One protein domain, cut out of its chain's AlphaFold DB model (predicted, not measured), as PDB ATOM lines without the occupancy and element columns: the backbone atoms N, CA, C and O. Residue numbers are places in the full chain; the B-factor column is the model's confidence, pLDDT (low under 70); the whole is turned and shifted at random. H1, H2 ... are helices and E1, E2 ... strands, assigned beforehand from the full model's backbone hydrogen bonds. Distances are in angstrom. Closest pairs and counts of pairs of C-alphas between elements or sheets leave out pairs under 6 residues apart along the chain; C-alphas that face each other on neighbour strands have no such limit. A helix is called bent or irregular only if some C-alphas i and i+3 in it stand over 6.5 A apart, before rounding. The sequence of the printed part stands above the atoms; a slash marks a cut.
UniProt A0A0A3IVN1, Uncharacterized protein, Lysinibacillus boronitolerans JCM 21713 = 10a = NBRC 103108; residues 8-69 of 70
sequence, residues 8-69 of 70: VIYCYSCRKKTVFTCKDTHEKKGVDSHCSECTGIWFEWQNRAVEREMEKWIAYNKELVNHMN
ATOM      1  N   VAL A   8      -2.598  33.674 -45.304       81.00
ATOM      2  CA  VAL A   8      -3.997  34.060 -45.549       81.00
ATOM      3  C   VAL A   8      -4.833  33.754 -44.309       81.00
ATOM      4  O   VAL A   8      -4.877  32.617 -43.841       81.00
ATOM      5  N   ILE A   9      -5.514  34.772 -43.799       84.31
ATOM      6  CA  ILE A   9      -6.430  34.691 -42.663       84.31
ATOM      7  C   ILE A   9      -7.734  35.421 -42.991       84.31
ATOM      8  O   ILE A   9      -7.879  36.033 -44.049       84.31
ATOM      9  N   TYR A  10      -8.688  35.393 -42.073       86.00
ATOM     10  CA  TYR A  10      -9.899  36.191 -42.145       86.00
ATOM     11  C   TYR A  10      -9.798  37.422 -41.250       86.00
ATOM     12  O   TYR A  10      -9.306  37.364 -40.123       86.00
ATOM     13  N   CYS A  11     -10.305  38.540 -41.766       85.19
ATOM     14  CA  CYS A  11     -10.396  39.793 -41.040       85.19
ATOM     15  C   CYS A  11     -11.179  39.598 -39.740       85.19
ATOM     16  O   CYS A  11     -12.268  39.019 -39.749       85.19
ATOM     17  N   TYR A  12     -10.647  40.139 -38.644       83.50
ATOM     18  CA  TYR A  12     -11.286  40.093 -37.333       83.50
ATOM     19  C   TYR A  12     -12.713  40.666 -37.362       83.50
ATOM     20  O   TYR A  12     -13.637  40.049 -36.837       83.50
ATOM     21  N   SER A  13     -12.898  41.808 -38.034       85.12
ATOM     22  CA  SER A  13     -14.167  42.544 -38.062       85.12
ATOM     23  C   SER A  13     -15.170  42.016 -39.094       85.12
ATOM     24  O   SER A  13     -16.298  41.682 -38.740       85.12
ATOM     25  N   CYS A  14     -14.795  41.923 -40.375       87.19
ATOM     26  CA  CYS A  14     -15.747  41.605 -41.451       87.19
ATOM     27  C   CYS A  14     -15.637  40.179 -42.009       87.19
ATOM     28  O   CYS A  14     -16.362  39.840 -42.942       87.19
ATOM     29  N   ARG A  15     -14.711  39.355 -41.498       86.75
ATOM     30  CA  ARG A  15     -14.444  37.990 -41.989       86.75
ATOM     31  C   ARG A  15     -14.106  37.887 -43.485       86.75
ATOM     32  O   ARG A  15     -14.143  36.796 -44.036       86.75
ATOM     33  N   LYS A  16     -13.728  38.979 -44.159       87.62
ATOM     34  CA  LYS A  16     -13.137  38.917 -45.510       87.62
ATOM     35  C   LYS A  16     -11.725  38.334 -45.448       87.62
ATOM     36  O   LYS A  16     -11.018  38.555 -44.465       87.62
ATOM     37  N   LYS A  17     -11.303  37.619 -46.496       85.75
ATOM     38  CA  LYS A  17      -9.919  37.130 -46.620       85.75
ATOM     39  C   LYS A  17      -8.953  38.321 -46.591       85.75
ATOM     40  O   LYS A  17      -9.189  39.326 -47.256       85.75
ATOM     41  N   THR A  18      -7.888  38.207 -45.811       83.31
ATOM     42  CA  THR A  18      -6.808  39.191 -45.698       83.31
ATOM     43  C   THR A  18      -5.482  38.469 -45.457       83.31
ATOM     44  O   THR A  18      -5.450  37.252 -45.266       83.31
ATOM     45  N   VAL A  19      -4.379  39.207 -45.495       78.75
ATOM     46  CA  VAL A  19      -3.045  38.672 -45.226       78.75
ATOM     47  C   VAL A  19      -2.636  39.056 -43.815       78.75
ATOM     48  O   VAL A  19      -2.682  40.224 -43.444       78.75
ATOM     49  N   PHE A  20      -2.225  38.065 -43.033       75.25
ATOM     50  CA  PHE A  20      -1.619  38.299 -41.736       75.25
ATOM     51  C   PHE A  20      -0.249  38.945 -41.935       75.25
ATOM     52  O   PHE A  20       0.654  38.345 -42.528       75.25
ATOM     53  N   THR A  21      -0.072  40.154 -41.410       70.75
ATOM     54  CA  THR A  21       1.225  40.832 -41.417       70.75
ATOM     55  C   THR A  21       1.642  41.180 -40.006       70.75
ATOM     56  O   THR A  21       0.926  41.878 -39.291       70.75
ATOM     57  N   CYS A  22       2.837  40.735 -39.616       67.00
ATOM     58  CA  CYS A  22       3.430  41.137 -38.351       67.00
ATOM     59  C   CYS A  22       4.200  42.467 -38.522       67.00
ATOM     60  O   CYS A  22       5.427  42.459 -38.663       67.00
ATOM     61  N   LYS A  23       3.482  43.596 -38.611       60.38
ATOM     62  CA  LYS A  23       4.038  44.958 -38.554       60.38
ATOM     63  C   LYS A  23       3.124  45.858 -37.715       60.38
ATOM     64  O   LYS A  23       1.926  45.907 -37.968       60.38
ATOM     65  N   ASP A  24       3.678  46.561 -36.731       57.38
ATOM     66  CA  ASP A  24       3.018  47.720 -36.127       57.38
ATOM     67  C   ASP A  24       3.213  48.946 -37.042       57.38
ATOM     68  O   ASP A  24       3.963  48.907 -38.023       57.38
ATOM     69  N   THR A  25       2.548  50.054 -36.722       53.69
ATOM     70  CA  THR A  25       2.638  51.322 -37.466       53.69
ATOM     71  C   THR A  25       4.013  52.012 -37.389       53.69
ATOM     72  O   THR A  25       4.209  53.042 -38.027       53.69
ATOM     73  N   HIS A  26       4.964  51.476 -36.622       57.28
ATOM     74  CA  HIS A  26       6.301  52.015 -36.350       57.28
ATOM     75  C   HIS A  26       7.432  51.036 -36.717       57.28
ATOM     76  O   HIS A  26       8.527  51.123 -36.158       57.28
ATOM     77  N   GLU A  27       7.174  50.078 -37.614       55.62
ATOM     78  CA  GLU A  27       8.119  49.016 -38.005       55.62
ATOM     79  C   GLU A  27       8.570  48.086 -36.861       55.62
ATOM     80  O   GLU A  27       9.460  47.246 -37.037       55.62
ATOM     81  N   LYS A  28       7.937  48.168 -35.690       51.81
ATOM     82  CA  LYS A  28       8.068  47.164 -34.637       51.81
ATOM     83  C   LYS A  28       7.107  46.013 -34.936       51.81
ATOM     84  O   LYS A  28       6.202  46.093 -35.760       51.81
ATOM     85  N   LYS A  29       7.360  44.865 -34.320       52.41
ATOM     86  CA  LYS A  29       6.664  43.601 -34.597       52.41
ATOM     87  C   LYS A  29       5.249  43.608 -33.985       52.41
ATOM     88  O   LYS A  29       5.055  42.994 -32.945       52.41
ATOM     89  N   GLY A  30       4.300  44.334 -34.572       56.47
ATOM     90  CA  GLY A  30       2.867  44.256 -34.229       56.47
ATOM     91  C   GLY A  30       2.118  43.315 -35.162       56.47
ATOM     92  O   GLY A  30       2.737  42.793 -36.075       56.47
ATOM     93  N   VAL A  31       0.828  43.059 -34.969       61.72
ATOM     94  CA  VAL A  31       0.033  42.173 -35.845       61.72
ATOM     95  C   VAL A  31      -1.155  42.912 -36.446       61.72
ATOM     96  O   VAL A  31      -1.982  43.438 -35.708       61.72
ATOM     97  N   ASP A  32      -1.294  42.888 -37.774       69.56
ATOM     98  CA  ASP A  32      -2.521  43.324 -38.442       69.56
ATOM     99  C   ASP A  32      -3.448  42.131 -38.715       69.56
ATOM    100  O   ASP A  32      -3.068  41.130 -39.332       69.56
ATOM    101  N   SER A  33      -4.672  42.238 -38.205       73.31
ATOM    102  CA  SER A  33      -5.746  41.246 -38.323       73.31
ATOM    103  C   SER A  33      -6.939  41.765 -39.126       73.31
ATOM    104  O   SER A  33      -7.972  41.093 -39.208       73.31
ATOM    105  N   HIS A  34      -6.831  42.960 -39.710       83.19
ATOM    106  CA  HIS A  34      -7.904  43.606 -40.449       83.19
ATOM    107  C   HIS A  34      -7.661  43.562 -41.963       83.19
ATOM    108  O   HIS A  34      -6.544  43.397 -42.443       83.19
ATOM    109  N   CYS A  35      -8.739  43.629 -42.747       84.12
ATOM    110  CA  CYS A  35      -8.621  43.914 -44.175       84.12
ATOM    111  C   CYS A  35      -8.522  45.430 -44.390       84.12
ATOM    112  O   CYS A  35      -8.905  46.214 -43.517       84.12
ATOM    113  N   SER A  36      -8.078  45.840 -45.577       81.56
ATOM    114  CA  SER A  36      -7.945  47.252 -45.963       81.56
ATOM    115  C   SER A  36      -9.231  48.068 -45.776       81.56
ATOM    116  O   SER A  36      -9.167  49.251 -45.449       81.56
ATOM    117  N   GLU A  37     -10.399  47.438 -45.917       84.50
ATOM    118  CA  GLU A  37     -11.706  48.082 -45.747       84.50
ATOM    119  C   GLU A  37     -12.099  48.313 -44.278       84.50
ATOM    120  O   GLU A  37     -12.924  49.177 -43.990       84.50
ATOM    121  N   CYS A  38     -11.527  47.561 -43.333       84.44
ATOM    122  CA  CYS A  38     -11.842  47.680 -41.904       84.44
ATOM    123  C   CYS A  38     -10.841  48.541 -41.128       84.44
ATOM    124  O   CYS A  38     -10.928  48.624 -39.906       84.44
ATOM    125  N   THR A  39      -9.922  49.212 -41.820       72.25
ATOM    126  CA  THR A  39      -8.917  50.107 -41.221       72.25
ATOM    127  C   THR A  39      -9.540  51.268 -40.436       72.25
ATOM    128  O   THR A  39      -8.960  51.727 -39.460       72.25
ATOM    129  N   GLY A  40     -10.754  51.703 -40.793       71.94
ATOM    130  CA  GLY A  40     -11.513  52.719 -40.048       71.94
ATOM    131  C   GLY A  40     -12.214  52.216 -38.776       71.94
ATOM    132  O   GLY A  40     -12.687  53.025 -37.986       71.94
ATOM    133  N   ILE A  41     -12.286  50.897 -38.566       74.19
ATOM    134  CA  ILE A  41     -12.859  50.236 -37.372       74.19
ATOM    135  C   ILE A  41     -11.732  49.531 -36.596       74.19
ATOM    136  O   ILE A  41     -11.926  48.539 -35.899       74.19
ATOM    137  N   TRP A  42     -10.511  50.027 -36.774       72.12
ATOM    138  CA  TRP A  42      -9.306  49.467 -36.200       72.12
ATOM    139  C   TRP A  42      -9.142  49.956 -34.763       72.12
ATOM    140  O   TRP A  42      -8.881  51.136 -34.521       72.12
ATOM    141  N   PHE A  43      -9.299  49.047 -33.799       75.69
ATOM    142  CA  PHE A  43      -9.046  49.349 -32.395       75.69
ATOM    143  C   PHE A  43      -7.763  48.678 -31.911       75.69
ATOM    144  O   PHE A  43      -7.575  47.471 -32.063       75.69
ATOM    145  N   GLU A  44      -6.911  49.441 -31.227       74.19
ATOM    146  CA  GLU A  44      -5.613  48.963 -30.734       74.19
ATOM    147  C   GLU A  44      -5.735  47.710 -29.843       74.19
ATOM    148  O   GLU A  44      -4.903  46.804 -29.896       74.19
ATOM    149  N   TRP A  45      -6.804  47.610 -29.045       79.94
ATOM    150  CA  TRP A  45      -7.021  46.457 -28.169       79.94
ATOM    151  C   TRP A  45      -7.277  45.153 -28.941       79.94
ATOM    152  O   TRP A  45      -6.914  44.088 -28.439       79.94
ATOM    153  N   GLN A  46      -7.850  45.215 -30.151       78.69
ATOM    154  CA  GLN A  46      -8.066  44.033 -30.992       78.69
ATOM    155  C   GLN A  46      -6.728  43.490 -31.487       78.69
ATOM    156  O   GLN A  46      -6.476  42.291 -31.379       78.69
ATOM    157  N   ASN A  47      -5.828  44.372 -31.924       74.69
ATOM    158  CA  ASN A  47      -4.470  43.983 -32.289       74.69
ATOM    159  C   ASN A  47      -3.716  43.403 -31.092       74.69
ATOM    160  O   ASN A  47      -3.155  42.322 -31.208       74.69
ATOM    161  N   ARG A  48      -3.795  44.029 -29.910       78.19
ATOM    162  CA  ARG A  48      -3.178  43.482 -28.686       78.19
ATOM    163  C   ARG A  48      -3.717  42.098 -28.316       78.19
ATOM    164  O   ARG A  48      -2.962  41.266 -27.819       78.19
ATOM    165  N   ALA A  49      -5.009  41.840 -28.524       82.12
ATOM    166  CA  ALA A  49      -5.597  40.523 -28.290       82.12
ATOM    167  C   ALA A  49      -5.049  39.483 -29.280       82.12
ATOM    168  O   ALA A  49      -4.653  38.394 -28.866       82.12
ATOM    169  N   VAL A  50      -4.966  39.839 -30.566       79.06
ATOM    170  CA  VAL A  50      -4.392  38.970 -31.601       79.06
ATOM    171  C   VAL A  50      -2.892  38.751 -31.383       79.06
ATOM    172  O   VAL A  50      -2.423  37.638 -31.565       79.06
ATOM    173  N   GLU A  51      -2.136  39.755 -30.949       77.38
ATOM    174  CA  GLU A  51      -0.705  39.631 -30.638       77.38
ATOM    175  C   GLU A  51      -0.451  38.688 -29.462       77.38
ATOM    176  O   GLU A  51       0.419  37.820 -29.540       77.38
ATOM    177  N   ARG A  52      -1.227  38.826 -28.379       83.19
ATOM    178  CA  ARG A  52      -1.111  37.965 -27.191       83.19
ATOM    179  C   ARG A  52      -1.415  36.504 -27.499       83.19
ATOM    180  O   ARG A  52      -0.766  35.621 -26.955       83.19
ATOM    181  N   GLU A  53      -2.389  36.261 -28.369       85.38
ATOM    182  CA  GLU A  53      -2.890  34.926 -28.705       85.38
ATOM    183  C   GLU A  53      -2.580  34.555 -30.168       85.38
ATOM    184  O   GLU A  53      -3.346  33.836 -30.815       85.38
ATOM    185  N   MET A  54      -1.458  35.049 -30.707       79.56
ATOM    186  CA  MET A  54      -1.122  34.984 -32.137       79.56
ATOM    187  C   MET A  54      -1.174  33.564 -32.701       79.56
ATOM    188  O   MET A  54      -1.760  33.331 -33.758       79.56
ATOM    189  N   GLU A  55      -0.590  32.602 -31.992       82.06
ATOM    190  CA  GLU A  55      -0.562  31.206 -32.434       82.06
ATOM    191  C   GLU A  55      -1.971  30.615 -32.529       82.06
ATOM    192  O   GLU A  55      -2.301  29.966 -33.524       82.06
ATOM    193  N   LYS A  56      -2.834  30.905 -31.544       86.25
ATOM    194  CA  LYS A  56      -4.234  30.459 -31.547       86.25
ATOM    195  C   LYS A  56      -5.026  31.129 -32.660       86.25
ATOM    196  O   LYS A  56      -5.820  30.468 -33.322       86.25
ATOM    197  N   TRP A  57      -4.791  32.419 -32.900       83.56
ATOM    198  CA  TRP A  57      -5.438  33.154 -33.985       83.56
ATOM    199  C   TRP A  57      -5.090  32.568 -35.355       83.56
ATOM    200  O   TRP A  57      -5.976  32.361 -36.189       83.56
ATOM    201  N   ILE A  58      -3.813  32.256 -35.584       80.44
ATOM    202  CA  ILE A  58      -3.355  31.621 -36.822       80.44
ATOM    203  C   ILE A  58      -3.944  30.212 -36.955       80.44
ATOM    204  O   ILE A  58      -4.415  29.863 -38.034       80.44
ATOM    205  N   ALA A  59      -3.947  29.413 -35.884       85.19
ATOM    206  CA  ALA A  59      -4.509  28.062 -35.898       85.19
ATOM    207  C   ALA A  59      -6.007  28.074 -36.248       85.19
ATOM    208  O   ALA A  59      -6.422  27.411 -37.197       85.19
ATOM    209  N   TYR A  60      -6.781  28.921 -35.568       85.81
ATOM    210  CA  TYR A  60      -8.203  29.125 -35.834       85.81
ATOM    211  C   TYR A  60      -8.472  29.527 -37.292       85.81
ATOM    212  O   TYR A  60      -9.366  28.995 -37.949       85.81
ATOM    213  N   ASN A  61      -7.674  30.448 -37.838       85.44
ATOM    214  CA  ASN A  61      -7.842  30.879 -39.224       85.44
ATOM    215  C   ASN A  61      -7.454  29.799 -40.237       85.44
ATOM    216  O   ASN A  61      -8.110  29.692 -41.269       85.44
ATOM    217  N   LYS A  62      -6.435  28.978 -39.953       81.69
ATOM    218  CA  LYS A  62      -6.093  27.828 -40.801       81.69
ATOM    219  C   LYS A  62      -7.255  26.842 -40.892       81.69
ATOM    220  O   LYS A  62      -7.587  26.410 -41.992       81.69
ATOM    221  N   GLU A  63      -7.898  26.534 -39.769       83.81
ATOM    222  CA  GLU A  63      -9.093  25.683 -39.750       83.81
ATOM    223  C   GLU A  63     -10.223  26.301 -40.580       83.81
ATOM    224  O   GLU A  63     -10.752  25.648 -41.479       83.81
ATOM    225  N   LEU A  64     -10.537  27.585 -40.371       80.88
ATOM    226  CA  LEU A  64     -11.560  28.283 -41.156       80.88
ATOM    227  C   LEU A  64     -11.274  28.278 -42.664       80.88
ATOM    228  O   LEU A  64     -12.186  28.078 -43.465       80.88
ATOM    229  N   VAL A  65     -10.026  28.522 -43.073       75.12
ATOM    230  CA  VAL A  65      -9.645  28.515 -44.494       75.12
ATOM    231  C   VAL A  65      -9.837  27.122 -45.087       75.12
ATOM    232  O   VAL A  65     -10.378  27.010 -46.185       75.12
ATOM    233  N   ASN A  66      -9.463  26.070 -44.356       75.06
ATOM    234  CA  ASN A  66      -9.649  24.689 -44.798       75.06
ATOM    235  C   ASN A  66     -11.135  24.314 -44.925       75.06
ATOM    236  O   ASN A  66     -11.501  23.629 -45.875       75.06
ATOM    237  N   HIS A  67     -11.994  24.799 -44.025       72.69
ATOM    238  CA  HIS A  67     -13.434  24.522 -44.057       72.69
ATOM    239  C   HIS A  67     -14.198  25.258 -45.167       72.69
ATOM    240  O   HIS A  67     -15.209  24.748 -45.633       72.69
ATOM    241  N   MET A  68     -13.749  26.441 -45.599       65.81
ATOM    242  CA  MET A  68     -14.436  27.221 -46.646       65.81
ATOM    243  C   MET A  68     -14.013  26.865 -48.080       65.81
ATOM    244  O   MET A  68     -14.548  27.435 -49.028       65.81
ATOM    245  N   ASN A  69     -13.041  25.967 -48.252       58.66
ATOM    246  CA  ASN A  69     -12.589  25.481 -49.559       58.66
ATOM    247  C   ASN A  69     -13.189  24.104 -49.921       58.66
ATOM    248  O   ASN A  69     -12.686  23.458 -50.840       58.66
TER     249      ASN A  69
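This is residues 8 to 69 of the 70 residues of an uncharacterized protein of Lysinibacillus boronitolerans JCM 21713 = 10a = NBRC 103108 (UniProt A0A0A3IVN1). A small two-strand hairpin, E1 and E2, has the long helix H3 running past it beside E1, and the short helix H1 lies beyond the hairpin from H3. H2 and H3 meet at their link to make an L-shaped corner, and a long loop, residues 21 to 35, joins the hairpin to H1. The printed part has 62 residues with two named strands and then three named helices, in the order E1, E2, H1, H2, H3; the sheet E1 - E2 is antiparallel and the class is mostly helix. The whole is compact, with a radius of gyration of the C-alphas of 11.2 A, and spans 35 by 24 by 17 A.

E1, residues 8 to 10, and E2, residues 17 to 20, form a hairpin of antiparallel neighbour strands, their directions 119 degrees apart. C-alphas 10 and 17 face each other at 4.6 A. N 9 and O 18 are within hydrogen-bond range at 2.9 A, as are N 18 and O 9 at 2.8 A. H3, residues 54 to 67, comes nearest to E1 with the C-alphas of Ile 9 and Asn 61, their closest, 5.3 A apart. E2 and H3 are only just apart, their closest C-alphas 8.5 A from each other. H2, residues 44 to 52, is close to H3 but not clearly touching it; the closest C-alphas, those of Val 50 and Trp 57, are 6.4 A apart, and the lines are about perpendicular at 89 degrees. H1, residues 36 to 41, is apart from H2, H3 and E1. In H2 and H3 every O i to N i+4 pair is within hydrogen-bond range; in H1 it is 0 of 2, with 1 of 3 O i to N i+3 pairs within range.

E1 begins at C-alpha 8, (-3.997, 34.060, -45.549), and is 7.1 A long. E2 is 9.7 A long. H1 begins at C-alpha 36, (-7.945, 47.252, -45.963), and is 10.3 A long; it is irregular, with C-alphas 37 and 40 7.3 A apart. H2 is 12.4 A long. H3, the longest helix with 14 residues, is 20.1 A long and ends at C-alpha 67, (-13.434, 24.522, -44.057).

The two C-alphas farthest apart, those of His 26 and Asn 69, are 35.1 A from each other. The printed part has no cut. The link from E2 to H1, 15 residues, is long; E1 to E2 is a short link, while H1 to H2 and H2 to H3 are tight. The mean pLDDT of the printed part is 76.1, and residues 22 to 32 and 68 to 69 are under 70.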